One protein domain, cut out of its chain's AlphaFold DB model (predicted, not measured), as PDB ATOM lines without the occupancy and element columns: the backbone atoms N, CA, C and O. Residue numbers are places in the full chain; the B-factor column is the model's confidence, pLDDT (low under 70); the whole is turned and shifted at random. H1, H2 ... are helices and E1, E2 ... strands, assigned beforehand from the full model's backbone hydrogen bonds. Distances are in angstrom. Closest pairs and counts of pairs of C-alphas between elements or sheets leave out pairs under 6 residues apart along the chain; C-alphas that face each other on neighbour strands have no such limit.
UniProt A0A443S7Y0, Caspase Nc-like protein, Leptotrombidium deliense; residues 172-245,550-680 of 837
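What this domain is: This is residues 172 to 245 and 550 to 680 of the 837 residues of the protein "Caspase Nc-like protein" of Leptotrombidium deliense (UniProt A0A443S7Y0). What is the main shape? A parallel sheet, E3 E2 E4 E8, makes the core, with H3 packed over one face and H4 over the other; H1 runs side by side with H3, and H2 packs on H1. A small antiparallel sheet, E5 E6 E7, stands at one end of the core, where E4 runs on into E5 at 85 degrees across a break of 2 residues, and H5 packs on it. What goes into it? The printed part has 205 residues, with named elements in the order H1 H2 E1 E2 H3 E3 H4 E4 E5 E6 E7 H5 E8, five helices and eight strands; the class is mixed. It is compact and rounded, with a radius of gyration of the C-alphas of 16.4 A and spans of 44 by 38 by 30 A.

Where its parts are: What precedes the cut? H1, residues 187 to 199, begins with C-alpha 187 at (23.179, 4.029, 137.752). H2, residues 205 to 218, measures 20.4 A from first to last C-alpha, and E1 is residues 230 to 234. What follows it? E2 is residues 558 to 564, H3 579 to 592, E3 595 to 601, H4 605 to 618 and E4 624 to 630; H4 measures 20.2 A and E4 19.8 A. E5 is residues 633 to 636, E6 639 to 643, E7 649 to 651, H5 652 to 658, and E8, residues 672 to 677, ends with C-alpha 677 at (16.789, 12.721, 136.849).

How they stand to each other: How is the larger sheet paired? Within hydrogen-bond range are N 560 and O 596 of E2 and E3, N 561 and O 626 of E2 and E4, and N 627 and O 673 of E4 and E8, each at 2.8 A. What is on it? H3 and H4 are on opposite faces, three layers with helices on both faces of a sheet, at heights of 9.0 A and 10.3 A. E2, H3, E3 form a strand-helix-strand unit, parallel neighbours joined through a helix, and E3, H4, E4 a split one with E2 between its strands; both crossovers are right-handed. Where are H1, H2 and E1? H1 touches H3, closest C-alphas Val 189 and Asp 582 at 6.0 A, at a shallow tilt of 11 degrees, the same way. H1 touches H2, closest C-alphas Leu 192 and Thr 212 at 5.2 A, at a steep tilt of 45 degrees, opposite ways. E1 pairs with no named strand and is near E8, with 8 pairs of C-alphas within 10 A. And the rest? E5 E6 E7 is a meander, each strand the antiparallel neighbour of the one before, with N 634 and O 641 at 2.9 A and N 642 and O 650 at 2.8 A. H5 is on this sheet, with C-alphas Asp 640 of E6 and Val 652 of H5 closest at 5.7 A. Every O i to N i+4 pair is within hydrogen-bond range in H1, H3, H4 and H5, and 9 of 10 are in H2.

The domain as a whole: Where is the cut? Residues 246 to 549 are not printed, and C-alphas 245 and 550 are 12.4 A apart. Which links are long? Those from H2 to E1, E2 to H3 and H5 to E8. Where is confidence low? The mean pLDDT of the printed part is 78.0, and 52 residues are under 70, among them residues 568 to 578.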
ATOM      1  N   SER A 172      20.532  14.081 139.660       81.88
ATOM      2  CA  SER A 172      21.274  12.865 139.310       81.88
ATOM      3  C   SER A 172      22.726  13.114 138.906       81.88
ATOM      4  O   SER A 172      23.548  12.200 138.944       81.88
ATOM      5  N   THR A 173      23.049  14.347 138.512       70.81
ATOM      6  CA  THR A 173      24.387  14.756 138.108       70.81
ATOM      7  C   THR A 173      24.679  16.204 138.523       70.81
ATOM      8  O   THR A 173      23.774  17.042 138.555       70.81
ATOM      9  N   VAL A 174      25.948  16.523 138.781       64.19
ATOM     10  CA  VAL A 174      26.443  17.899 138.957       64.19
ATOM     11  C   VAL A 174      26.318  18.715 137.667       64.19
ATOM     12  O   VAL A 174      26.181  18.164 136.567       64.19
ATOM     13  N   ASN A 175      26.397  20.039 137.797       64.00
ATOM     14  CA  ASN A 175      26.437  20.966 136.665       64.00
ATOM     15  C   ASN A 175      27.519  20.576 135.631       64.00
ATOM     16  O   ASN A 175      28.620  20.152 135.982       64.00
ATOM     17  N   GLY A 176      27.207  20.707 134.340       58.91
ATOM     18  CA  GLY A 176      28.130  20.408 133.242       58.91
ATOM     19  C   GLY A 176      28.327  18.915 132.957       58.91
ATOM     20  O   GLY A 176      29.139  18.561 132.101       58.91
ATOM     21  N   SER A 177      27.598  18.029 133.639       61.34
ATOM     22  CA  SER A 177      27.763  16.577 133.522       61.34
ATOM     23  C   SER A 177      26.506  15.882 132.977       61.34
ATOM     24  O   SER A 177      25.403  16.434 132.992       61.34
ATOM     25  N   LEU A 178      26.696  14.691 132.396       64.06
ATOM     26  CA  LEU A 178      25.614  13.877 131.833       64.06
ATOM     27  C   LEU A 178      25.048  12.940 132.895       64.06
ATOM     28  O   LEU A 178      25.807  12.357 133.665       64.06
ATOM     29  N   SER A 179      23.732  12.742 132.859       73.25
ATOM     30  CA  SER A 179      23.088  11.649 133.579       73.25
ATOM     31  C   SER A 179      23.226  10.375 132.743       73.25
ATOM     32  O   SER A 179      22.723  10.313 131.619       73.25
ATOM     33  N   LEU A 180      23.971   9.392 133.245       66.12
ATOM     34  CA  LEU A 180      24.278   8.158 132.529       66.12
ATOM     35  C   LEU A 180      23.171   7.125 132.736       66.12
ATOM     36  O   LEU A 180      22.705   6.908 133.855       66.12
ATOM     37  N   ARG A 181      22.781   6.463 131.646       67.94
ATOM     38  CA  ARG A 181      21.769   5.402 131.645       67.94
ATOM     39  C   ARG A 181      22.202   4.241 130.766       67.94
ATOM     40  O   ARG A 181      22.975   4.420 129.826       67.94
ATOM     41  N   SER A 182      21.671   3.074 131.088       62.75
ATOM     42  CA  SER A 182      21.767   1.838 130.320       62.75
ATOM     43  C   SER A 182      20.364   1.262 130.096       62.75
ATOM     44  O   SER A 182      19.376   1.840 130.553       62.75
ATOM     45  N   GLU A 183      20.257   0.119 129.419       59.91
ATOM     46  CA  GLU A 183      18.973  -0.575 129.237       59.91
ATOM     47  C   GLU A 183      18.331  -1.007 130.565       59.91
ATOM     48  O   GLU A 183      17.107  -1.033 130.674       59.91
ATOM     49  N   SER A 184      19.136  -1.255 131.606       62.81
ATOM     50  CA  SER A 184      18.648  -1.549 132.961       62.81
ATOM     51  C   SER A 184      18.274  -0.294 133.762       62.81
ATOM     52  O   SER A 184      17.908  -0.391 134.933       62.81
ATOM     53  N   GLY A 185      18.351   0.891 133.152       70.75
ATOM     54  CA  GLY A 185      18.099   2.179 133.789       70.75
ATOM     55  C   GLY A 185      19.374   2.937 134.155       70.75
ATOM     56  O   GLY A 185      20.472   2.682 133.652       70.75
ATOM     57  N   SER A 186      19.201   3.940 135.003       81.75
ATOM     58  CA  SER A 186      20.219   4.857 135.494       81.75
ATOM     59  C   SER A 186      20.970   4.278 136.684       81.75
ATOM     60  O   SER A 186      20.372   3.871 137.681       81.75
ATOM     61  N   ASN A 187      22.299   4.376 136.635       78.94
ATOM     62  CA  ASN A 187      23.179   4.029 137.752       78.94
ATOM     63  C   ASN A 187      22.823   4.797 139.033       78.94
ATOM     64  O   ASN A 187      22.936   4.261 140.135       78.94
ATOM     65  N   PHE A 188      22.378   6.052 138.893       86.56
ATOM     66  CA  PHE A 188      21.926   6.855 140.025       86.56
ATOM     67  C   PHE A 188      20.647   6.302 140.642       86.56
ATOM     68  O   PHE A 188      20.601   6.127 141.854       86.56
ATOM     69  N   VAL A 189      19.636   6.010 139.821       86.56
ATOM     70  CA  VAL A 189      18.331   5.545 140.310       86.56
ATOM     71  C   VAL A 189      18.473   4.182 140.972       86.56
ATOM     72  O   VAL A 189      18.022   4.006 142.097       86.56
ATOM     73  N   GLN A 190      19.188   3.255 140.330       84.94
ATOM     74  CA  GLN A 190      19.492   1.944 140.907       84.94
ATOM     75  C   GLN A 190      20.219   2.079 142.252       84.94
ATOM     76  O   GLN A 190      19.830   1.458 143.237       84.94
ATOM     77  N   SER A 191      21.252   2.927 142.321       88.19
ATOM     78  CA  SER A 191      21.992   3.151 143.568       88.19
ATOM     79  C   SER A 191      21.112   3.756 144.658       88.19
ATOM     80  O   SER A 191      21.165   3.289 145.791       88.19
ATOM     81  N   LEU A 192      20.302   4.765 144.321       88.94
ATOM     82  CA  LEU A 192      19.426   5.452 145.264       88.94
ATOM     83  C   LEU A 192      18.374   4.500 145.832       88.94
ATOM     84  O   LEU A 192      18.262   4.383 147.048       88.94
ATOM     85  N   CYS A 193      17.662   3.781 144.964       89.38
ATOM     86  CA  CYS A 193      16.663   2.792 145.359       89.38
ATOM     87  C   CYS A 193      17.275   1.711 146.261       89.38
ATOM     88  O   CYS A 193      16.779   1.486 147.363       89.38
ATOM     89  N   ASN A 194      18.421   1.139 145.876       88.31
ATOM     90  CA  ASN A 194      19.105   0.123 146.681       88.31
ATOM     91  C   ASN A 194      19.537   0.649 148.061       88.31
ATOM     92  O   ASN A 194      19.495  -0.081 149.051       88.31
ATOM     93  N   VAL A 195      20.010   1.899 148.144       85.81
ATOM     94  CA  VAL A 195      20.425   2.513 149.417       85.81
ATOM     95  C   VAL A 195      19.218   2.828 150.291       85.81
ATOM     96  O   VAL A 195      19.296   2.565 151.488       85.81
ATOM     97  N   ILE A 196      18.117   3.328 149.723       85.62
ATOM     98  CA  ILE A 196      16.865   3.538 150.460       85.62
ATOM     99  C   ILE A 196      16.407   2.217 151.080       85.62
ATOM    100  O   ILE A 196      16.206   2.156 152.289       85.62
ATOM    101  N   GLU A 197      16.320   1.144 150.292       85.81
ATOM    102  CA  GLU A 197      15.875  -0.164 150.791       85.81
ATOM    103  C   GLU A 197      16.804  -0.718 151.877       85.81
ATOM    104  O   GLU A 197      16.340  -1.186 152.912       85.81
ATOM    105  N   SER A 198      18.122  -0.604 151.690       82.75
ATOM    106  CA  SER A 198      19.103  -1.113 152.662       82.75
ATOM    107  C   SER A 198      19.113  -0.336 153.987       82.75
ATOM    108  O   SER A 198      19.598  -0.857 154.993       82.75
ATOM    109  N   ASN A 199      18.621   0.909 153.986       74.81
ATOM    110  CA  ASN A 199      18.690   1.836 155.121       74.81
ATOM    111  C   ASN A 199      17.315   2.312 155.618       74.81
ATOM    112  O   ASN A 199      17.249   3.234 156.433       74.81
ATOM    113  N   THR A 200      16.224   1.699 155.151       75.12
ATOM    114  CA  THR A 200      14.873   1.987 155.657       75.12
ATOM    115  C   THR A 200      14.840   1.716 157.166       75.12
ATOM    116  O   THR A 200      15.382   0.710 157.618       75.12
ATOM    117  N   GLY A 201      14.304   2.656 157.949       66.06
ATOM    118  CA  GLY A 201      14.269   2.615 159.417       66.06
ATOM    119  C   GLY A 201      15.605   2.859 160.134       66.06
ATOM    120  O   GLY A 201      15.608   3.066 161.342       66.06
ATOM    121  N   LYS A 202      16.740   2.869 159.421       67.06
ATOM    122  CA  LYS A 202      18.084   2.942 160.026       67.06
ATOM    123  C   LYS A 202      18.728   4.314 159.897       67.06
ATOM    124  O   LYS A 202      19.434   4.748 160.802       67.06
ATOM    125  N   ALA A 203      18.528   4.976 158.760       67.50
ATOM    126  CA  ALA A 203      19.254   6.193 158.430       67.50
ATOM    127  C   ALA A 203      18.352   7.303 157.894       67.50
ATOM    128  O   ALA A 203      17.340   7.053 157.233       67.50
ATOM    129  N   ASP A 204      18.783   8.545 158.119       78.06
ATOM    130  CA  ASP A 204      18.081   9.709 157.605       78.06
ATOM    131  C   ASP A 204      18.346   9.912 156.101       78.06
ATOM    132  O   ASP A 204      19.350   9.453 155.546       78.06
ATOM    133  N   ILE A 205      17.469  10.659 155.427       82.06
ATOM    134  CA  ILE A 205      17.585  10.966 153.995       82.06
ATOM    135  C   ILE A 205      18.949  11.561 153.617       82.06
ATOM    136  O   ILE A 205      19.454  11.286 152.530       82.06
ATOM    137  N   SER A 206      19.585  12.347 154.491       77.69
ATOM    138  CA  SER A 206      20.895  12.943 154.210       77.69
ATOM    139  C   SER A 206      21.976  11.871 154.130       77.69
ATOM    140  O   SER A 206      22.827  11.932 153.241       77.69
ATOM    141  N   TYR A 207      21.937  10.877 155.025       76.06
ATOM    142  CA  TYR A 207      22.808   9.706 154.957       76.06
ATOM    143  C   TYR A 207      22.535   8.897 153.685       76.06
ATOM    144  O   TYR A 207      23.466   8.623 152.930       76.06
ATOM    145  N   ILE A 208      21.266   8.605 153.380       80.06
ATOM    146  CA  ILE A 208      20.862   7.878 152.163       80.06
ATOM    147  C   ILE A 208      21.410   8.558 150.897       80.06
ATOM    148  O   ILE A 208      21.979   7.899 150.024       80.06
ATOM    149  N   LEU A 209      21.283   9.883 150.784       83.69
ATOM    150  CA  LEU A 209      21.765  10.638 149.623       83.69
ATOM    151  C   LEU A 209      23.298  10.662 149.536       83.69
ATOM    152  O   LEU A 209      23.848  10.565 148.435       83.69
ATOM    153  N   ARG A 210      23.994  10.740 150.675       75.06
ATOM    154  CA  ARG A 210      25.462  10.671 150.746       75.06
ATOM    155  C   ARG A 210      25.994   9.290 150.366       75.06
ATOM    156  O   ARG A 210      26.880   9.203 149.517       75.06
ATOM    157  N   GLU A 211      25.413   8.221 150.899       77.50
ATOM    158  CA  GLU A 211      25.758   6.843 150.526       77.50
ATOM    159  C   GLU A 211      25.468   6.560 149.049       77.50
ATOM    160  O   GLU A 211      26.275   5.943 148.349       77.50
ATOM    161  N   THR A 212      24.354   7.082 148.530       83.00
ATOM    162  CA  THR A 212      24.048   7.030 147.095       83.00
ATOM    163  C   THR A 212      25.149   7.703 146.276       83.00
ATOM    164  O   THR A 212      25.622   7.130 145.295       83.00
ATOM    165  N   GLN A 213      25.601   8.893 146.684       80.25
ATOM    166  CA  GLN A 213      26.688   9.602 146.009       80.25
ATOM    167  C   GLN A 213      27.993   8.796 146.034       80.25
ATOM    168  O   GLN A 213      28.655   8.691 145.006       80.25
ATOM    169  N   VAL A 214      28.332   8.164 147.165       75.19
ATOM    170  CA  VAL A 214      29.505   7.279 147.286       75.19
ATOM    171  C   VAL A 214      29.419   6.096 146.314       75.19
ATOM    172  O   VAL A 214      30.404   5.808 145.631       75.19
ATOM    173  N   LYS A 215      28.255   5.439 146.203       81.44
ATOM    174  CA  LYS A 215      28.056   4.307 145.279       81.44
ATOM    175  C   LYS A 215      28.130   4.721 143.810       81.44
ATOM    176  O   LYS A 215      28.767   4.029 143.021       81.44
ATOM    177  N   VAL A 216      27.528   5.848 143.432       80.06
ATOM    178  CA  VAL A 216      27.552   6.330 142.038       80.06
ATOM    179  C   VAL A 216      28.960   6.783 141.631       80.06
ATOM    180  O   VAL A 216      29.400   6.508 140.517       80.06
ATOM    181  N   ASP A 217      29.707   7.395 142.552       69.06
ATOM    182  CA  ASP A 217      31.050   7.934 142.321       69.06
ATOM    183  C   ASP A 217      32.110   6.887 141.940       69.06
ATOM    184  O   ASP A 217      33.141   7.242 141.354       69.06
ATOM    185  N   VAL A 218      31.914   5.624 142.331       72.38
ATOM    186  CA  VAL A 218      32.830   4.519 142.001       72.38
ATOM    187  C   VAL A 218      32.467   3.832 140.687       72.38
ATOM    188  O   VAL A 218      33.293   3.108 140.126       72.38
ATOM    189  N   MET A 219      31.272   4.092 140.153       71.25
ATOM    190  CA  MET A 219      30.839   3.547 138.874       71.25
ATOM    191  C   MET A 219      31.534   4.293 137.734       71.25
ATOM    192  O   MET A 219      31.373   5.500 137.545       71.25
ATOM    193  N   LYS A 220      32.320   3.552 136.952       65.00
ATOM    194  CA  LYS A 220      32.950   4.035 135.722       65.00
ATOM    195  C   LYS A 220      32.272   3.383 134.532       65.00
ATOM    196  O   LYS A 220      32.092   2.171 134.508       65.00
ATOM    197  N   THR A 221      31.942   4.175 133.518       60.28
ATOM    198  CA  THR A 221      31.554   3.605 132.221       60.28
ATOM    199  C   THR A 221      32.744   2.904 131.565       60.28
ATOM    200  O   THR A 221      33.895   3.166 131.918       60.28
ATOM    201  N   ALA A 222      32.490   2.096 130.532       52.62
ATOM    202  CA  ALA A 222      33.541   1.511 129.688       52.62
ATOM    203  C   ALA A 222      34.506   2.565 129.097       52.62
ATOM    204  O   ALA A 222      35.655   2.265 128.797       52.62
ATOM    205  N   LYS A 223      34.060   3.825 128.978       50.12
ATOM    206  CA  LYS A 223      34.863   4.976 128.527       50.12
ATOM    207  C   LYS A 223      35.553   5.736 129.675       50.12
ATOM    208  O   LYS A 223      36.079   6.823 129.459       50.12
ATOM    209  N   GLY A 224      35.509   5.219 130.905       57.34
ATOM    210  CA  GLY A 224      36.127   5.825 132.089       57.34
ATOM    211  C   GLY A 224      35.417   7.071 132.635       57.34
ATOM    212  O   GLY A 224      35.999   7.785 133.450       57.34
ATOM    213  N   ILE A 225      34.182   7.353 132.204       58.25
ATOM    214  CA  ILE A 225      33.395   8.500 132.695       58.25
ATOM    215  C   ILE A 225      32.797   8.148 134.055       58.25
ATOM    216  O   ILE A 225      32.214   7.075 134.205       58.25
ATOM    217  N   ILE A 226      32.916   9.071 135.009       63.88
ATOM    218  CA  ILE A 226      32.334   8.973 136.350       63.88
ATOM    219  C   ILE A 226      31.179   9.970 136.451       63.88
ATOM    220  O   ILE A 226      31.331  11.124 136.046       63.88
ATOM    221  N   GLN A 227      30.052   9.533 137.005       70.06
ATOM    222  CA  GLN A 227      28.932  10.404 137.349       70.06
ATOM    223  C   GLN A 227      29.052  10.835 138.808       70.06
ATOM    224  O   GLN A 227      29.441  10.041 139.656       70.06
ATOM    225  N   VAL A 228      28.725  12.095 139.085       66.44
ATOM    226  CA  VAL A 228      28.699  12.656 140.441       66.44
ATOM    227  C   VAL A 228      27.339  13.294 140.631       66.44
ATOM    228  O   VAL A 228      26.959  14.125 139.810       66.44
ATOM    229  N   THR A 229      26.608  12.910 141.671       75.38
ATOM    230  CA  THR A 229      25.273  13.444 141.990       75.38
ATOM    231  C   THR A 229      25.381  14.779 142.730       75.38
ATOM    232  O   THR A 229      26.461  15.150 143.187       75.38
ATOM    233  N   GLU A 230      24.287  15.521 142.867       76.44
ATOM    234  CA  GLU A 230      24.238  16.762 143.653       76.44
ATOM    235  C   GLU A 230      22.908  16.830 144.403       76.44
ATOM    236  O   GLU A 230      21.893  16.385 143.881       76.44
ATOM    237  N   PHE A 231      22.874  17.395 145.607       79.50
ATOM    238  CA  PHE A 231      21.611  17.716 146.267       79.50
ATOM    239  C   PHE A 231      21.721  19.008 147.072       79.50
ATOM    240  O   PHE A 231      22.795  19.374 147.546       79.50
ATOM    241  N   LYS A 232      20.589  19.694 147.229       75.06
ATOM    242  CA  LYS A 232      20.442  20.932 147.991       75.06
ATOM    243  C   LYS A 232      19.257  20.804 148.937       75.06
ATOM    244  O   LYS A 232      18.159  20.476 148.504       75.06
ATOM    245  N   ALA A 233      19.481  21.097 150.210       67.50
ATOM    246  CA  ALA A 233      18.439  21.213 151.221       67.50
ATOM    247  C   ALA A 233      18.081  22.695 151.420       67.50
ATOM    248  O   ALA A 233      18.978  23.514 151.595       67.50
ATOM    249  N   LEU A 234      16.794  23.030 151.386       68.00
ATOM    250  CA  LEU A 234      16.226  24.366 151.575       68.00
ATOM    251  C   LEU A 234      15.479  24.374 152.911       68.00
ATOM    252  O   LEU A 234      14.411  23.766 153.013       68.00
ATOM    253  N   ALA A 235      16.100  24.974 153.935       63.34
ATOM    254  CA  ALA A 235      15.606  24.997 155.319       63.34
ATOM    255  C   ALA A 235      15.015  23.640 155.773       63.34
ATOM    256  O   ALA A 235      13.905  23.549 156.290       63.34
ATOM    257  N   PHE A 236      15.764  22.562 155.507       66.06
ATOM    258  CA  PHE A 236      15.441  21.188 155.898       66.06
ATOM    259  C   PHE A 236      16.178  20.859 157.202       66.06
ATOM    260  O   PHE A 236      17.353  20.470 157.206       66.06
ATOM    261  N   GLU A 237      15.527  21.138 158.324       59.94
ATOM    262  CA  GLU A 237      16.175  21.167 159.642       59.94
ATOM    263  C   GLU A 237      16.021  19.863 160.421       59.94
ATOM    264  O   GLU A 237      16.881  19.536 161.240       59.94
ATOM    265  N   ARG A 238      14.956  19.103 160.147       64.69
ATOM    266  CA  ARG A 238      14.647  17.863 160.863       64.69
ATOM    267  C   ARG A 238      15.200  16.652 160.128       64.69
ATOM    268  O   ARG A 238      15.335  16.646 158.904       64.69
ATOM    269  N   GLN A 239      15.514  15.604 160.876       70.88
ATOM    270  CA  GLN A 239      15.904  14.330 160.281       70.88
ATOM    271  C   GLN A 239      14.686  13.652 159.653       70.88
ATOM    272  O   GLN A 239      13.635  13.541 160.283       70.88
ATOM    273  N   LEU A 240      14.820  13.189 158.411       77.31
ATOM    274  CA  LEU A 240      13.785  12.408 157.740       77.31
ATOM    275  C   LEU A 240      14.202  10.946 157.696       77.31
ATOM    276  O   LEU A 240      15.084  10.595 156.917       77.31
ATOM    277  N   HIS A 241      13.535  10.116 158.486       76.56
ATOM    278  CA  HIS A 241      13.695   8.666 158.470       76.56
ATOM    279  C   HIS A 241      12.467   8.046 157.820       76.56
ATOM    280  O   HIS A 241      11.340   8.344 158.214       76.56
ATOM    281  N   PHE A 242      12.664   7.189 156.823       72.25
ATOM    282  CA  PHE A 242      11.562   6.411 156.268       72.25
ATOM    283  C   PHE A 242      11.269   5.236 157.212       72.25
ATOM    284  O   PHE A 242      12.177   4.449 157.450       72.25
ATOM    285  N   HIS A 243      10.028   5.109 157.707       65.00
ATOM    286  CA  HIS A 243       9.581   4.100 158.693       65.00
ATOM    287  C   HIS A 243      10.194   4.276 160.093       65.00
ATOM    288  O   HIS A 243      11.100   3.557 160.494       65.00
ATOM    289  N   ALA A 244       9.668   5.240 160.854       49.94
ATOM    290  CA  ALA A 244      10.127   5.545 162.210       49.94
ATOM    291  C   ALA A 244       9.663   4.541 163.289       49.94
ATOM    292  O   ALA A 244      10.169   4.587 164.405       49.94
ATOM    293  N   GLU A 245       8.724   3.637 162.980       48.81
ATOM    294  CA  GLU A 245       8.147   2.692 163.957       48.81
ATOM    295  C   GLU A 245       9.150   1.636 164.474       48.81
ATOM    296  O   GLU A 245       8.907   1.031 165.513       48.81
ATOM    297  N   TYR A 550      11.144  14.428 161.382       69.25
ATOM    298  CA  TYR A 550       9.823  14.508 160.742       69.25
ATOM    299  C   TYR A 550       8.966  13.297 161.113       69.25
ATOM    300  O   TYR A 550       9.415  12.158 161.013       69.25
ATOM    301  N   GLU A 551       7.712  13.546 161.474       62.78
ATOM    302  CA  GLU A 551       6.734  12.505 161.779       62.78
ATOM    303  C   GLU A 551       6.032  12.022 160.501       62.78
ATOM    304  O   GLU A 551       5.227  12.732 159.893       62.78
ATOM    305  N   LEU A 552       6.339  10.793 160.087       70.25
ATOM    306  CA  LEU A 552       5.771  10.140 158.904       70.25
ATOM    307  C   LEU A 552       4.611   9.200 159.272       70.25
ATOM    308  O   LEU A 552       4.603   8.036 158.888       70.25
ATOM    309  N   ASN A 553       3.640   9.710 160.033       65.88
ATOM    310  CA  ASN A 553       2.597   8.895 160.677       65.88
ATOM    311  C   ASN A 553       1.319   8.702 159.832       65.88
ATOM    312  O   ASN A 553       0.323   8.191 160.335       65.88
ATOM    313  N   SER A 554       1.305   9.166 158.580       73.69
ATOM    314  CA  SER A 554       0.149   9.007 157.686       73.69
ATOM    315  C   SER A 554       0.142   7.649 156.986       73.69
ATOM    316  O   SER A 554       1.190   7.040 156.757       73.69
ATOM    317  N   ASP A 555      -1.057   7.198 156.618       72.62
ATOM    318  CA  ASP A 555      -1.284   6.039 155.758       72.62
ATOM    319  C   ASP A 555      -2.271   6.433 154.644       72.62
ATOM    320  O   ASP A 555      -3.458   6.635 154.925       72.62
ATOM    321  N   PRO A 556      -1.804   6.622 153.397       81.56
ATOM    322  CA  PRO A 556      -0.417   6.482 152.929       81.56
ATOM    323  C   PRO A 556       0.541   7.551 153.498       81.56
ATOM    324  O   PRO A 556       0.160   8.701 153.708       81.56
ATOM    325  N   THR A 557       1.816   7.190 153.681       77.19
ATOM    326  CA  THR A 557       2.891   8.017 154.280       77.19
ATOM    327  C   THR A 557       3.136   9.337 153.552       77.19
ATOM    328  O   THR A 557       3.548  10.345 154.136       77.19
ATOM    329  N   GLY A 558       2.907   9.352 152.247       85.50
ATOM    330  CA  GLY A 558       3.132  10.527 151.432       85.50
ATOM    331  C   GLY A 558       2.636  10.358 150.009       85.50
ATOM    332  O   GLY A 558       2.289   9.259 149.586       85.50
ATOM    333  N   LEU A 559       2.637  11.453 149.255       91.12
ATOM    334  CA  LEU A 559       2.367  11.446 147.817       91.12
ATOM    335  C   LEU A 559       3.681  11.374 147.049       91.12
ATOM    336  O   LEU A 559       4.610  12.125 147.345       91.12
ATOM    337  N   CYS A 560       3.754  10.520 146.034       94.81
ATOM    338  CA  CYS A 560       4.901  10.420 145.140       94.81
ATOM    339  C   CYS A 560       4.458  10.591 143.682       94.81
ATOM    340  O   CYS A 560       3.889   9.681 143.088       94.81
ATOM    341  N   LEU A 561       4.743  11.744 143.074       97.00
ATOM    342  CA  LEU A 561       4.499  11.992 141.653       97.00
ATOM    343  C   LEU A 561       5.754  11.664 140.837       97.00
ATOM    344  O   LEU A 561       6.791  12.297 141.014       97.00
ATOM    345  N   ILE A 562       5.645  10.725 139.899       96.25
ATOM    346  CA  ILE A 562       6.700  10.363 138.950       96.25
ATOM    347  C   ILE A 562       6.314  10.868 137.560       96.25
ATOM    348  O   ILE A 562       5.341  10.406 136.963       96.25
ATOM    349  N   ILE A 563       7.103  11.796 137.027       94.56
ATOM    350  CA  ILE A 563       7.006  12.280 135.651       94.56
ATOM    351  C   ILE A 563       8.084  11.602 134.814       94.56
ATOM    352  O   ILE A 563       9.273  11.755 135.094       94.56
ATOM    353  N   ASN A 564       7.672  10.877 133.777       90.56
ATOM    354  CA  ASN A 564       8.561  10.227 132.824       90.56
ATOM    355  C   ASN A 564       8.345  10.795 131.418       90.56
ATOM    356  O   ASN A 564       7.534  10.281 130.650       90.56
ATOM    357  N   ASN A 565       9.076  11.856 131.089       84.75
ATOM    358  CA  ASN A 565       9.091  12.424 129.747       84.75
ATOM    359  C   ASN A 565      10.270  11.823 128.982       84.75
ATOM    360  O   ASN A 565      11.428  12.158 129.233       84.75
ATOM    361  N   TYR A 566       9.962  10.909 128.069       76.81
ATOM    362  CA  TYR A 566      10.944  10.208 127.244       76.81
ATOM    363  C   TYR A 566      10.702  10.396 125.747       76.81
ATOM    364  O   TYR A 566      11.594  10.065 124.974       76.81
ATOM    365  N   GLU A 567       9.566  10.963 125.340       70.19
ATOM    366  CA  GLU A 567       9.279  11.414 123.976       70.19
ATOM    367  C   GLU A 567       8.968  12.912 123.974       70.19
ATOM    368  O   GLU A 567       8.324  13.431 124.889       70.19
ATOM    369  N   PHE A 568       9.461  13.606 122.947       69.56
ATOM    370  CA  PHE A 568       9.360  15.055 122.815       69.56
ATOM    371  C   PHE A 568       8.908  15.409 121.405       69.56
ATOM    372  O   PHE A 568       9.479  14.923 120.421       69.56
ATOM    373  N   GLU A 569       7.903  16.273 121.312       62.97
ATOM    374  CA  GLU A 569       7.400  16.773 120.042       62.97
ATOM    375  C   GLU A 569       8.532  17.442 119.249       62.97
ATOM    376  O   GLU A 569       9.321  18.233 119.771       62.97
ATOM    377  N   ASN A 570       8.616  17.112 117.958       47.41
ATOM    378  CA  ASN A 570       9.545  17.711 116.994       47.41
ATOM    379  C   ASN A 570      11.058  17.499 117.255       47.41
ATOM    380  O   ASN A 570      11.871  18.136 116.579       47.41
ATOM    381  N   ASP A 571      11.475  16.604 118.167       49.19
ATOM    382  CA  ASP A 571      12.903  16.301 118.383       49.19
ATOM    383  C   ASP A 571      13.192  14.840 118.804       49.19
ATOM    384  O   ASP A 571      13.409  14.524 119.976       49.19
ATOM    385  N   ILE A 572      13.296  13.942 117.813       36.22
ATOM    386  CA  ILE A 572      13.609  12.504 117.985       36.22
ATOM    387  C   ILE A 572      14.975  12.279 118.671       36.22
ATOM    388  O   ILE A 572      15.219  11.238 119.278       36.22
ATOM    389  N   ARG A 573      15.894  13.259 118.635       38.38
ATOM    390  CA  ARG A 573      17.208  13.144 119.303       38.38
ATOM    391  C   ARG A 573      17.101  13.227 120.825       38.38
ATOM    392  O   ARG A 573      18.073  12.923 121.515       38.38
ATOM    393  N   ARG A 574      15.943  13.647 121.346       49.34
ATOM    394  CA  ARG A 574      15.657  13.748 122.779       49.34
ATOM    395  C   ARG A 574      14.995  12.492 123.345       49.34
ATOM    396  O   ARG A 574      14.734  12.468 124.545       49.34
ATOM    397  N   THR A 575      14.770  11.440 122.560       53.25
ATOM    398  CA  THR A 575      14.188  10.211 123.108       53.25
ATOM    399  C   THR A 575      15.107   9.583 124.161       53.25
ATOM    400  O   THR A 575      16.292   9.354 123.911       53.25
ATOM    401  N   LEU A 576      14.580   9.334 125.363       55.50
ATOM    402  CA  LEU A 576      15.336   8.742 126.472       55.50
ATOM    403  C   LEU A 576      15.094   7.229 126.547       55.50
ATOM    404  O   LEU A 576      13.983   6.782 126.811       55.50
ATOM    405  N   PHE A 577      16.151   6.434 126.385       59.53
ATOM    406  CA  PHE A 577      16.096   4.975 126.536       59.53
ATOM    407  C   PHE A 577      16.359   4.547 127.991       59.53
ATOM    408  O   PHE A 577      17.098   5.212 128.723       59.53
ATOM    409  N   GLY A 578      15.744   3.440 128.425       65.19
ATOM    410  CA  GLY A 578      15.937   2.856 129.763       65.19
ATOM    411  C   GLY A 578      15.163   3.528 130.909       65.19
ATOM    412  O   GLY A 578      15.218   3.055 132.042       65.19
ATOM    413  N   THR A 579      14.389   4.591 130.653       73.38
ATOM    414  CA  THR A 579      13.645   5.319 131.706       73.38
ATOM    415  C   THR A 579      12.550   4.486 132.369       73.38
ATOM    416  O   THR A 579      12.248   4.685 133.539       73.38
ATOM    417  N   HIS A 580      11.991   3.504 131.662       77.94
ATOM    418  CA  HIS A 580      10.997   2.579 132.209       77.94
ATOM    419  C   HIS A 580      11.555   1.725 133.356       77.94
ATOM    420  O   HIS A 580      10.826   1.388 134.285       77.94
ATOM    421  N   ALA A 581      12.848   1.386 133.326       76.94
ATOM    422  CA  ALA A 581      13.494   0.714 134.448       76.94
ATOM    423  C   ALA A 581      13.626   1.653 135.658       76.94
ATOM    424  O   ALA A 581      13.337   1.241 136.776       76.94
ATOM    425  N   ASP A 582      13.954   2.930 135.429       83.69
ATOM    426  CA  ASP A 582      14.000   3.942 136.493       83.69
ATOM    427  C   ASP A 582      12.632   4.134 137.158       83.69
ATOM    428  O   ASP A 582      12.542   4.163 138.383       83.69
ATOM    429  N   VAL A 583      11.562   4.230 136.358       87.69
ATOM    430  CA  VAL A 583      10.187   4.359 136.866       87.69
ATOM    431  C   VAL A 583       9.809   3.162 137.734       87.69
ATOM    432  O   VAL A 583       9.310   3.374 138.834       87.69
ATOM    433  N   ARG A 584      10.090   1.931 137.282       87.06
ATOM    434  CA  ARG A 584       9.812   0.712 138.061       87.06
ATOM    435  C   ARG A 584      10.561   0.700 139.392       87.06
ATOM    436  O   ARG A 584       9.940   0.493 140.425       87.06
ATOM    437  N   ASN A 585      11.858   1.012 139.381       85.38
ATOM    438  CA  ASN A 585      12.668   1.056 140.601       85.38
ATOM    439  C   ASN A 585      12.128   2.077 141.613       85.38
ATOM    440  O   ASN A 585      12.074   1.802 142.811       85.38
ATOM    441  N   TYR A 586      11.725   3.264 141.151       93.44
ATOM    442  CA  TYR A 586      11.111   4.260 142.026       93.44
ATOM    443  C   TYR A 586       9.740   3.816 142.533       93.44
ATOM    444  O   TYR A 586       9.463   3.947 143.722       93.44
ATOM    445  N   GLU A 587       8.890   3.294 141.651       94.06
ATOM    446  CA  GLU A 587       7.552   2.831 142.006       94.06
ATOM    447  C   GLU A 587       7.599   1.735 143.072       94.06
ATOM    448  O   GLU A 587       6.887   1.828 144.070       94.06
ATOM    449  N   GLU A 588       8.462   0.733 142.903       90.88
ATOM    450  CA  GLU A 588       8.622  -0.364 143.856       90.88
ATOM    451  C   GLU A 588       9.084   0.134 145.230       90.88
ATOM    452  O   GLU A 588       8.454  -0.185 146.241       90.88
ATOM    453  N   VAL A 589      10.140   0.954 145.278       90.62
ATOM    454  CA  VAL A 589      10.682   1.471 146.542       90.62
ATOM    455  C   VAL A 589       9.679   2.375 147.250       90.62
ATOM    456  O   VAL A 589       9.411   2.179 148.432       90.62
ATOM    457  N   PHE A 590       9.075   3.341 146.556       89.12
ATOM    458  CA  PHE A 590       8.151   4.275 147.202       89.12
ATOM    459  C   PHE A 590       6.824   3.613 147.606       89.12
ATOM    460  O   PHE A 590       6.280   3.975 148.648       89.12
ATOM    461  N   LYS A 591       6.351   2.579 146.891       90.62
ATOM    462  CA  LYS A 591       5.221   1.751 147.358       90.62
ATOM    463  C   LYS A 591       5.563   0.955 148.616       90.62
ATOM    464  O   LYS A 591       4.747   0.914 149.532       90.62
ATOM    465  N   LYS A 592       6.762   0.359 148.701       86.12
ATOM    466  CA  LYS A 592       7.241  -0.288 149.941       86.12
ATOM    467  C   LYS A 592       7.312   0.708 151.095       86.12
ATOM    468  O   LYS A 592       7.002   0.354 152.224       86.12
ATOM    469  N   LEU A 593       7.650   1.962 150.793       83.12
ATOM    470  CA  LEU A 593       7.627   3.059 151.750       83.12
ATOM    471  C   LEU A 593       6.218   3.625 152.041       83.12
ATOM    472  O   LEU A 593       6.119   4.686 152.655       83.12
ATOM    473  N   LYS A 594       5.148   2.943 151.609       84.88
ATOM    474  CA  LYS A 594       3.738   3.332 151.782       84.88
ATOM    475  C   LYS A 594       3.375   4.702 151.188       84.88
ATOM    476  O   LYS A 594       2.458   5.358 151.671       84.88
ATOM    477  N   PHE A 595       4.062   5.156 150.137       89.31
ATOM    478  CA  PHE A 595       3.634   6.339 149.383       89.31
ATOM    479  C   PHE A 595       2.528   5.983 148.379       89.31
ATOM    480  O   PHE A 595       2.589   4.943 147.720       89.31
ATOM    481  N   ASP A 596       1.568   6.892 148.187       91.69
ATOM    482  CA  ASP A 596       0.672   6.882 147.026       91.69
ATOM    483  C   ASP A 596       1.462   7.341 145.789       91.69
ATOM    484  O   ASP A 596       1.762   8.528 145.613       91.69
ATOM    485  N   VAL A 597       1.869   6.376 144.958       95.50
ATOM    486  CA  VAL A 597       2.691   6.614 143.766       95.50
ATOM    487  C   VAL A 597       1.810   6.861 142.542       95.50
ATOM    488  O   VAL A 597       1.085   5.976 142.089       95.50
ATOM    489  N   ARG A 598       1.954   8.040 141.926       95.88
ATOM    490  CA  ARG A 598       1.268   8.430 140.687       95.88
ATOM    491  C   ARG A 598       2.261   8.642 139.561       95.88
ATOM    492  O   ARG A 598       3.149   9.480 139.662       95.88
ATOM    493  N   ILE A 599       2.069   7.929 138.458       96.00
ATOM    494  CA  ILE A 599       2.970   7.973 137.303       96.00
ATOM    495  C   ILE A 599       2.284   8.704 136.149       96.00
ATOM    496  O   ILE A 599       1.122   8.445 135.829       96.00
ATOM    497  N   LYS A 600       3.008   9.624 135.512       94.88
ATOM    498  CA  LYS A 600       2.585  10.331 134.302       94.88
ATOM    499  C   LYS A 600       3.695  10.271 133.261       94.88
ATOM    500  O   LYS A 600       4.848  10.568 133.569       94.88
ATOM    501  N   ALA A 601       3.340   9.896 132.037       90.31
ATOM    502  CA  ALA A 601       4.265   9.799 130.915       90.31
ATOM    503  C   ALA A 601       4.015  10.921 129.904       90.31
ATOM    504  O   ALA A 601       2.857  11.252 129.648       90.31
ATOM    505  N   ASN A 602       5.094  11.470 129.341       84.94
ATOM    506  CA  ASN A 602       5.087  12.430 128.230       84.94
ATOM    507  C   ASN A 602       4.059  13.566 128.392       84.94
ATOM    508  O   ASN A 602       3.266  13.838 127.491       84.94
ATOM    509  N   ILE A 603       4.071  14.243 129.543       86.44
ATOM    510  CA  ILE A 603       3.120  15.323 129.833       86.44
ATOM    511  C   ILE A 603       3.640  16.704 129.424       86.44
ATOM    512  O   ILE A 603       4.819  17.029 129.620       86.44
ATOM    513  N   SER A 604       2.713  17.522 128.917       88.81
ATOM    514  CA  SER A 604       2.911  18.945 128.640       88.81
ATOM    515  C   SER A 604       3.078  19.742 129.934       88.81
ATOM    516  O   SER A 604       2.722  19.277 131.028       88.81
ATOM    517  N   MET A 605       3.592  20.969 129.831       87.88
ATOM    518  CA  MET A 605       3.736  21.829 131.009       87.88
ATOM    519  C   MET A 605       2.382  22.150 131.655       87.88
ATOM    520  O   MET A 605       2.262  22.161 132.881       87.88
ATOM    521  N   GLU A 606       1.352  22.382 130.847       90.19
ATOM    522  CA  GLU A 606       0.002  22.685 131.327       90.19
ATOM    523  C   GLU A 606      -0.611  21.497 132.088       90.19
ATOM    524  O   GLU A 606      -1.152  21.651 133.191       90.19
ATOM    525  N   ILE A 607      -0.459  20.282 131.549       91.69
ATOM    526  CA  ILE A 607      -0.920  19.056 132.211       91.69
ATOM    527  C   ILE A 607      -0.146  18.827 133.512       91.69
ATOM    528  O   ILE A 607      -0.734  18.414 134.511       91.69
ATOM    529  N   PHE A 608       1.154  19.126 133.542       94.56
ATOM    530  CA  PHE A 608       1.944  19.058 134.769       94.56
ATOM    531  C   PHE A 608       1.426  20.015 135.846       94.56
ATOM    532  O   PHE A 608       1.179  19.583 136.971       94.56
ATOM    533  N   ILE A 609       1.211  21.289 135.502       91.44
ATOM    534  CA  ILE A 609       0.716  22.302 136.444       91.44
ATOM    535  C   ILE A 609      -0.648  21.891 137.006       91.44
ATOM    536  O   ILE A 609      -0.833  21.885 138.223       91.44
ATOM    537  N   SER A 610      -1.582  21.485 136.142       92.19
ATOM    538  CA  SER A 610      -2.915  21.051 136.578       92.19
ATOM    539  C   SER A 610      -2.882  19.756 137.400       92.19
ATOM    540  O   SER A 610      -3.648  19.609 138.352       92.19
ATOM    541  N   THR A 611      -1.972  18.826 137.094       92.94
ATOM    542  CA  THR A 611      -1.753  17.612 137.901       92.94
ATOM    543  C   THR A 611      -1.240  17.965 139.294       92.94
ATOM    544  O   THR A 611      -1.723  17.411 140.280       92.94
ATOM    545  N   LEU A 612      -0.298  18.907 139.387       92.56
ATOM    546  CA  LEU A 612       0.262  19.350 140.659       92.56
ATOM    547  C   LEU A 612      -0.794  20.055 141.524       92.56
ATOM    548  O   LEU A 612      -0.913  19.760 142.707       92.56
ATOM    549  N   GLN A 613      -1.626  20.909 140.924       90.62
ATOM    550  CA  GLN A 613      -2.735  21.571 141.622       90.62
ATOM    551  C   GLN A 613      -3.765  20.576 142.174       90.62
ATOM    552  O   GLN A 613      -4.213  20.726 143.309       90.62
ATOM    553  N   LYS A 614      -4.113  19.536 141.405       91.38
ATOM    554  CA  LYS A 614      -4.996  18.456 141.883       91.38
ATOM    555  C   LYS A 614      -4.377  17.712 143.066       91.38
ATOM    556  O   LYS A 614      -5.041  17.495 144.070       91.38
ATOM    557  N   LEU A 615      -3.086  17.393 142.979       89.81
ATOM    558  CA  LEU A 615      -2.355  16.757 144.075       89.81
ATOM    559  C   LEU A 615      -2.318  17.614 145.338       89.81
ATOM    560  O   LEU A 615      -2.445  17.076 146.432       89.81
ATOM    561  N   PHE A 616      -2.179  18.934 145.205       89.50
ATOM    562  CA  PHE A 616      -2.203  19.829 146.361       89.50
ATOM    563  C   PHE A 616      -3.530  19.731 147.114       89.50
ATOM    564  O   PHE A 616      -3.523  19.601 148.336       89.50
ATOM    565  N   ALA A 617      -4.651  19.687 146.390       87.19
ATOM    566  CA  ALA A 617      -5.974  19.526 146.987       87.19
ATOM    567  C   ALA A 617      -6.154  18.186 147.729       87.19
ATOM    568  O   ALA A 617      -6.904  18.122 148.694       87.19
ATOM    569  N   GLU A 618      -5.448  17.131 147.319       86.69
ATOM    570  CA  GLU A 618      -5.575  15.773 147.877       86.69
ATOM    571  C   GLU A 618      -4.505  15.440 148.943       86.69
ATOM    572  O   GLU A 618      -4.495  14.361 149.534       86.69
ATOM    573  N   SER A 619      -3.576  16.363 149.201       83.19
ATOM    574  CA  SER A 619      -2.381  16.127 150.028       83.19
ATOM    575  C   SER A 619      -2.568  16.317 151.538       83.19
ATOM    576  O   SER A 619      -1.627  16.102 152.299       83.19
ATOM    577  N   GLU A 620      -3.763  16.697 151.993       81.62
ATOM    578  CA  GLU A 620      -4.025  17.065 153.394       81.62
ATOM    579  C   GLU A 620      -3.637  15.952 154.384       81.62
ATOM    580  O   GLU A 620      -2.940  16.208 155.372       81.62
ATOM    581  N   ASN A 621      -3.980  14.708 154.042       78.38
ATOM    582  CA  ASN A 621      -3.748  13.524 154.875       78.38
ATOM    583  C   ASN A 621      -2.349  12.905 154.728       78.38
ATOM    584  O   ASN A 621      -2.083  11.872 155.331       78.38
ATOM    585  N   HIS A 622      -1.455  13.510 153.946       84.69
ATOM    586  CA  HIS A 622      -0.126  12.966 153.666       84.69
ATOM    587  C   HIS A 622       0.947  13.662 154.505       84.69
ATOM    588  O   HIS A 622       0.889  14.875 154.709       84.69
ATOM    589  N   SER A 623       1.954  12.921 154.969       79.19
ATOM    590  CA  SER A 623       3.051  13.463 155.788       79.19
ATOM    591  C   SER A 623       4.253  13.908 154.963       79.19
ATOM    592  O   SER A 623       5.045  14.698 155.459       79.19
ATOM    593  N   ALA A 624       4.402  13.438 153.725       86.50
ATOM    594  CA  ALA A 624       5.526  13.764 152.849       86.50
ATOM    595  C   ALA A 624       5.088  13.924 151.385       86.50
ATOM    596  O   ALA A 624       4.092  13.345 150.951       86.50
ATOM    597  N   PHE A 625       5.860  14.681 150.607       93.38
ATOM    598  CA  PHE A 625       5.676  14.804 149.161       93.38
ATOM    599  C   PHE A 625       6.985  14.516 148.436       93.38
ATOM    600  O   PHE A 625       8.029  15.071 148.775       93.38
ATOM    601  N   VAL A 626       6.921  13.675 147.411       93.31
ATOM    602  CA  VAL A 626       8.040  13.328 146.541       93.31
ATOM    603  C   VAL A 626       7.652  13.639 145.099       93.31
ATOM    604  O   VAL A 626       6.627  13.180 144.604       93.31
ATOM    605  N   LEU A 627       8.483  14.409 144.405       96.94
ATOM    606  CA  LEU A 627       8.382  14.659 142.975       96.94
ATOM    607  C   LEU A 627       9.621  14.101 142.287       96.94
ATOM    608  O   LEU A 627      10.719  14.616 142.469       96.94
ATOM    609  N   ILE A 628       9.445  13.088 141.452       95.94
ATOM    610  CA  ILE A 628      10.494  12.542 140.597       95.94
ATOM    611  C   ILE A 628      10.249  13.032 139.175       95.94
ATOM    612  O   ILE A 628       9.196  12.781 138.596       95.94
ATOM    613  N   PHE A 629      11.230  13.719 138.601       93.50
ATOM    614  CA  PHE A 629      11.156  14.264 137.252       93.50
ATOM    615  C   PHE A 629      12.258  13.667 136.379       93.50
ATOM    616  O   PHE A 629      13.442  13.997 136.514       93.50
ATOM    617  N   ILE A 630      11.865  12.771 135.478       88.69
ATOM    618  CA  ILE A 630      12.731  12.114 134.504       88.69
ATOM    619  C   ILE A 630      12.504  12.790 133.151       88.69
ATOM    620  O   ILE A 630      11.450  12.625 132.546       88.69
ATOM    621  N   SER A 631      13.475  13.589 132.702       86.19
ATOM    622  CA  SER A 631      13.408  14.327 131.430       86.19
ATOM    623  C   SER A 631      14.796  14.840 131.005       86.19
ATOM    624  O   SER A 631      15.813  14.547 131.643       86.19
ATOM    625  N   HIS A 632      14.854  15.645 129.943       77.88
ATOM    626  CA  HIS A 632      15.988  16.525 129.662       77.88
ATOM    627  C   HIS A 632      15.915  17.804 130.492       77.88
ATOM    628  O   HIS A 632      14.839  18.275 130.867       77.88
ATOM    629  N   SER A 633      17.078  18.394 130.744       75.31
ATOM    630  CA  SER A 633      17.169  19.761 131.237       75.31
ATOM    631  C   SER A 633      18.217  20.548 130.460       75.31
ATOM    632  O   SER A 633      19.097  19.993 129.801       75.31
ATOM    633  N   LEU A 634      18.063  21.865 130.483       70.50
ATOM    634  CA  LEU A 634      18.942  22.830 129.838       70.50
ATOM    635  C   LEU A 634      19.395  23.818 130.900       70.50
ATOM    636  O   LEU A 634      18.579  24.286 131.692       70.50
ATOM    637  N   ARG A 635      20.676  24.180 130.904       63.72
ATOM    638  CA  ARG A 635      21.157  25.262 131.762       63.72
ATOM    639  C   ARG A 635      21.324  26.532 130.943       63.72
ATOM    640  O   ARG A 635      22.147  26.570 130.032       63.72
ATOM    641  N   LEU A 636      20.546  27.558 131.273       60.12
ATOM    642  CA  LEU A 636      20.576  28.871 130.628       60.12
ATOM    643  C   LEU A 636      20.742  29.932 131.711       60.12
ATOM    644  O   LEU A 636      19.980  29.937 132.676       60.12
ATOM    645  N   ASN A 637      21.728  30.820 131.553       56.19
ATOM    646  CA  ASN A 637      22.017  31.901 132.505       56.19
ATOM    647  C   ASN A 637      22.153  31.410 133.961       56.19
ATOM    648  O   ASN A 637      21.572  31.993 134.867       56.19
ATOM    649  N   ASN A 638      22.882  30.309 134.181       55.94
ATOM    650  CA  ASN A 638      23.035  29.645 135.486       55.94
ATOM    651  C   ASN A 638      21.765  29.056 136.127       55.94
ATOM    652  O   ASN A 638      21.872  28.455 137.195       55.94
ATOM    653  N   THR A 639      20.616  29.106 135.459       63.28
ATOM    654  CA  THR A 639      19.374  28.464 135.904       63.28
ATOM    655  C   THR A 639      19.163  27.145 135.167       63.28
ATOM    656  O   THR A 639      19.346  27.067 133.951       63.28
ATOM    657  N   ASP A 640      18.758  26.106 135.897       74.94
ATOM    658  CA  ASP A 640      18.351  24.830 135.308       74.94
ATOM    659  C   ASP A 640      16.883  24.912 134.852       74.94
ATOM    660  O   ASP A 640      16.008  25.356 135.598       74.94
ATOM    661  N   TRP A 641      16.615  24.461 133.630       81.31
ATOM    662  CA  TRP A 641      15.300  24.438 132.996       81.31
ATOM    663  C   TRP A 641      14.911  23.005 132.665       81.31
ATOM    664  O   TRP A 641      15.643  22.318 131.958       81.31
ATOM    665  N   LEU A 642      13.761  22.560 133.156       86.12
ATOM    666  CA  LEU A 642      13.177  21.250 132.881       86.12
ATOM    667  C   LEU A 642      12.385  21.300 131.576       86.12
ATOM    668  O   LEU A 642      11.615  22.238 131.379       86.12
ATOM    669  N   LEU A 643      12.569  20.302 130.713       83.06
ATOM    670  CA  LEU A 643      11.854  20.177 129.444       83.06
ATOM    671  C   LEU A 643      10.595  19.301 129.594       83.06
ATOM    672  O   LEU A 643      10.648  18.240 130.225       83.06
ATOM    673  N   PHE A 644       9.491  19.721 128.982       85.69
ATOM    674  CA  PHE A 644       8.223  18.984 128.898       85.69
ATOM    675  C   PHE A 644       8.034  18.357 127.510       85.69
ATOM    676  O   PHE A 644       8.800  18.661 126.595       85.69
ATOM    677  N   SER A 645       7.078  17.432 127.355       81.00
ATOM    678  CA  SER A 645       6.910  16.672 126.101       81.00
ATOM    679  C   SER A 645       6.492  17.535 124.905       81.00
ATOM    680  O   SER A 645       6.878  17.235 123.783       81.00
ATOM    681  N   ASP A 646       5.797  18.640 125.162       77.88
ATOM    682  CA  ASP A 646       5.407  19.695 124.210       77.88
ATOM    683  C   ASP A 646       6.584  20.590 123.762       77.88
ATOM    684  O   ASP A 646       6.426  21.493 122.943       77.88
ATOM    685  N   GLY A 647       7.785  20.371 124.308       72.62
ATOM    686  CA  GLY A 647       8.963  21.199 124.052       72.62
ATOM    687  C   GLY A 647       9.033  22.475 124.896       72.62
ATOM    688  O   GLY A 647      10.051  23.177 124.843       72.62
ATOM    689  N   GLU A 648       8.016  22.751 125.716       79.94
ATOM    690  CA  GLU A 648       8.016  23.861 126.661       79.94
ATOM    691  C   GLU A 648       8.970  23.597 127.834       79.94
ATOM    692  O   GLU A 648       9.428  22.474 128.082       79.94
ATOM    693  N   ARG A 649       9.320  24.657 128.576       81.38
ATOM    694  CA  ARG A 649      10.337  24.579 129.637       81.38
ATOM    695  C   ARG A 649      10.011  25.371 130.898       81.38
ATOM    696  O   ARG A 649       9.592  26.523 130.836       81.38
ATOM    697  N   MET A 650      10.275  24.784 132.063       83.38
ATOM    698  CA  MET A 650      10.072  25.422 133.372       83.38
ATOM    699  C   MET A 650      11.398  25.537 134.112       83.38
ATOM    700  O   MET A 650      12.137  24.560 134.202       83.38
ATOM    701  N   SER A 651      11.707  26.708 134.670       84.75
ATOM    702  CA  SER A 651      12.876  26.840 135.538       84.75
ATOM    703  C   SER A 651      12.670  26.062 136.838       84.75
ATOM    704  O   SER A 651      11.568  26.013 137.387       84.75
ATOM    705  N   VAL A 652      13.748  25.493 137.375       82.69
ATOM    706  CA  VAL A 652      13.714  24.843 138.693       82.69
ATOM    707  C   VAL A 652      13.303  25.840 139.788       82.69
ATOM    708  O   VAL A 652      12.683  25.443 140.767       82.69
ATOM    709  N   ASP A 653      13.563  27.138 139.616       79.81
ATOM    710  CA  ASP A 653      13.109  28.167 140.560       79.81
ATOM    711  C   ASP A 653      11.591  28.380 140.521       79.81
ATOM    712  O   ASP A 653      10.970  28.480 141.577       79.81
ATOM    713  N   LYS A 654      10.967  28.344 139.335       84.62
ATOM    714  CA  LYS A 654       9.502  28.353 139.220       84.62
ATOM    715  C   LYS A 654       8.898  27.098 139.856       84.62
ATOM    716  O   LYS A 654       7.879  27.191 140.530       84.62
ATOM    717  N   LEU A 655       9.545  25.941 139.702       88.12
ATOM    718  CA  LEU A 655       9.123  24.710 140.375       88.12
ATOM    719  C   LEU A 655       9.204  24.827 141.909       88.12
ATOM    720  O   LEU A 655       8.262  24.441 142.594       88.12
ATOM    721  N   LYS A 656      10.302  25.374 142.453       84.31
ATOM    722  CA  LYS A 656      10.453  25.626 143.900       84.31
ATOM    723  C   LYS A 656       9.348  26.528 144.426       84.31
ATOM    724  O   LYS A 656       8.752  26.227 145.451       84.31
ATOM    725  N   ASP A 657       9.084  27.613 143.708       83.25
ATOM    726  CA  ASP A 657       8.041  28.570 144.045       83.25
ATOM    727  C   ASP A 657       6.654  27.905 144.060       83.25
ATOM    728  O   ASP A 657       5.910  28.070 145.019       83.25
ATOM    729  N   MET A 658       6.334  27.047 143.086       85.75
ATOM    730  CA  MET A 658       5.088  26.262 143.100       85.75
ATOM    731  C   MET A 658       4.955  25.331 144.315       85.75
ATOM    732  O   MET A 658       3.836  25.035 144.722       85.75
ATOM    733  N   LEU A 659       6.070  24.866 144.879       86.75
ATOM    734  CA  LEU A 659       6.123  23.951 146.023       86.75
ATOM    735  C   LEU A 659       6.373  24.668 147.364       86.75
ATOM    736  O   LEU A 659       6.636  24.006 148.372       86.75
ATOM    737  N   ASN A 660       6.339  26.004 147.385       81.69
ATOM    738  CA  ASN A 660       6.565  26.787 148.595       81.69
ATOM    739  C   ASN A 660       5.386  26.668 149.580       81.69
ATOM    740  O   ASN A 660       4.314  26.158 149.257       81.69
ATOM    741  N   GLU A 661       5.570  27.166 150.800       75.75
ATOM    742  CA  GLU A 661       4.562  27.069 151.862       75.75
ATOM    743  C   GLU A 661       3.300  27.922 151.637       75.75
ATOM    744  O   GLU A 661       2.282  27.708 152.297       75.75
ATOM    745  N   GLU A 662       3.332  28.886 150.721       76.69
ATOM    746  CA  GLU A 662       2.170  29.710 150.367       76.69
ATOM    747  C   GLU A 662       1.282  29.033 149.328       76.69
ATOM    748  O   GLU A 662       0.062  29.124 149.412       76.69
ATOM    749  N   LYS A 663       1.888  28.339 148.362       83.94
ATOM    750  CA  LYS A 663       1.189  27.673 147.258       83.94
ATOM    751  C   LYS A 663       0.854  26.224 147.582       83.94
ATOM    752  O   LYS A 663      -0.179  25.733 147.139       83.94
ATOM    753  N   PHE A 664       1.685  25.568 148.392       85.69
ATOM    754  CA  PHE A 664       1.502  24.191 148.838       85.69
ATOM    755  C   PHE A 664       1.239  24.120 150.349       85.69
ATOM    756  O   PHE A 664       1.990  23.523 151.125       85.69
ATOM    757  N   ILE A 665       0.151  24.770 150.773       83.88
ATOM    758  CA  ILE A 665      -0.192  25.009 152.184       83.88
ATOM    759  C   ILE A 665      -0.324  23.701 152.977       83.88
ATOM    760  O   ILE A 665       0.141  23.614 154.113       83.88
ATOM    761  N   GLN A 666      -0.899  22.664 152.365       84.69
ATOM    762  CA  GLN A 666      -1.102  21.339 152.964       84.69
ATOM    763  C   GLN A 666       0.218  20.637 153.349       84.69
ATOM    764  O   GLN A 666       0.216  19.737 154.194       84.69
ATOM    765  N   MET A 667       1.338  21.071 152.756       82.81
ATOM    766  CA  MET A 667       2.690  20.550 152.983       82.81
ATOM    767  C   MET A 667       3.600  21.499 153.779       82.81
ATOM    768  O   MET A 667       4.825  21.344 153.770       82.81
ATOM    769  N   ARG A 668       3.038  22.475 154.502       79.56
ATOM    770  CA  ARG A 668       3.790  23.274 155.488       79.56
ATOM    771  C   ARG A 668       4.380  22.391 156.576       79.56
ATOM    772  O   ARG A 668       3.684  21.517 157.090       79.56
ATOM    773  N   LYS A 669       5.642  22.639 156.957       66.56
ATOM    774  CA  LYS A 669       6.364  21.860 157.990       66.56
ATOM    775  C   LYS A 669       6.497  20.359 157.694       66.56
ATOM    776  O   LYS A 669       6.882  19.585 158.571       66.56
ATOM    777  N   LYS A 670       6.165  19.945 156.470       81.50
ATOM    778  CA  LYS A 670       6.236  18.571 155.984       81.50
ATOM    779  C   LYS A 670       7.309  18.479 154.887       81.50
ATOM    780  O   LYS A 670       7.437  19.410 154.079       81.50
ATOM    781  N   PRO A 671       8.074  17.375 154.835       85.19
ATOM    782  CA  PRO A 671       9.185  17.210 153.910       85.19
ATOM    783  C   PRO A 671       8.714  17.108 152.453       85.19
ATOM    784  O   PRO A 671       7.787  16.364 152.121       85.19
ATOM    785  N   LYS A 672       9.410  17.832 151.575       91.88
ATOM    786  CA  LYS A 672       9.228  17.855 150.121       91.88
ATOM    787  C   LYS A 672      10.535  17.413 149.466       91.88
ATOM    788  O   LYS A 672      11.561  18.065 149.637       91.88
ATOM    789  N   ILE A 673      10.532  16.325 148.710       91.31
ATOM    790  CA  ILE A 673      11.727  15.814 148.026       91.31
ATOM    791  C   ILE A 673      11.511  15.925 146.522       91.31
ATOM    792  O   ILE A 673      10.574  15.350 145.985       91.31
ATOM    793  N   VAL A 674      12.381  16.646 145.826       95.25
ATOM    794  CA  VAL A 674      12.347  16.807 144.371       95.25
ATOM    795  C   VAL A 674      13.569  16.121 143.775       95.25
ATOM    796  O   VAL A 674      14.690  16.577 143.969       95.25
ATOM    797  N   ILE A 675      13.378  15.038 143.033       92.12
ATOM    798  CA  ILE A 675      14.450  14.279 142.388       92.12
ATOM    799  C   ILE A 675      14.435  14.567 140.886       92.12
ATOM    800  O   ILE A 675      13.524  14.178 140.162       92.12
ATOM    801  N   LEU A 676      15.474  15.241 140.404       92.31
ATOM    802  CA  LEU A 676      15.669  15.653 139.020       92.31
ATOM    803  C   LEU A 676      16.646  14.701 138.321       92.31
ATOM    804  O   LEU A 676      17.873  14.871 138.327       92.31
ATOM    805  N   GLN A 677      16.078  13.700 137.660       86.69
ATOM    806  CA  GLN A 677      16.789  12.721 136.849       86.69
ATOM    807  C   GLN A 677      16.964  13.270 135.422       86.69
ATOM    808  O   GLN A 677      16.360  12.786 134.461       86.69
ATOM    809  N   THR A 678      17.785  14.321 135.307       82.69
ATOM    810  CA  THR A 678      18.057  15.069 134.066       82.69
ATOM    811  C   THR A 678      19.562  15.294 133.853       82.69
ATOM    812  O   THR A 678      20.334  15.308 134.813       82.69
ATOM    813  N   SER A 679      19.997  15.459 132.600       71.75
ATOM    814  CA  SER A 679      21.386  15.814 132.256       71.75
ATOM    815  C   SER A 679      21.611  17.321 132.359       71.75
ATOM    816  O   SER A 679      20.820  18.073 131.814       71.75
ATOM    817  N   ARG A 680      22.721  17.772 132.960       67.00
ATOM    818  CA  ARG A 680      23.002  19.206 133.199       67.00
ATOM    819  C   ARG A 680      24.161  19.758 132.366       67.00
ATOM    820  O   ARG A 680      24.821  20.714 132.770       67.00
TER     821      ARG A 680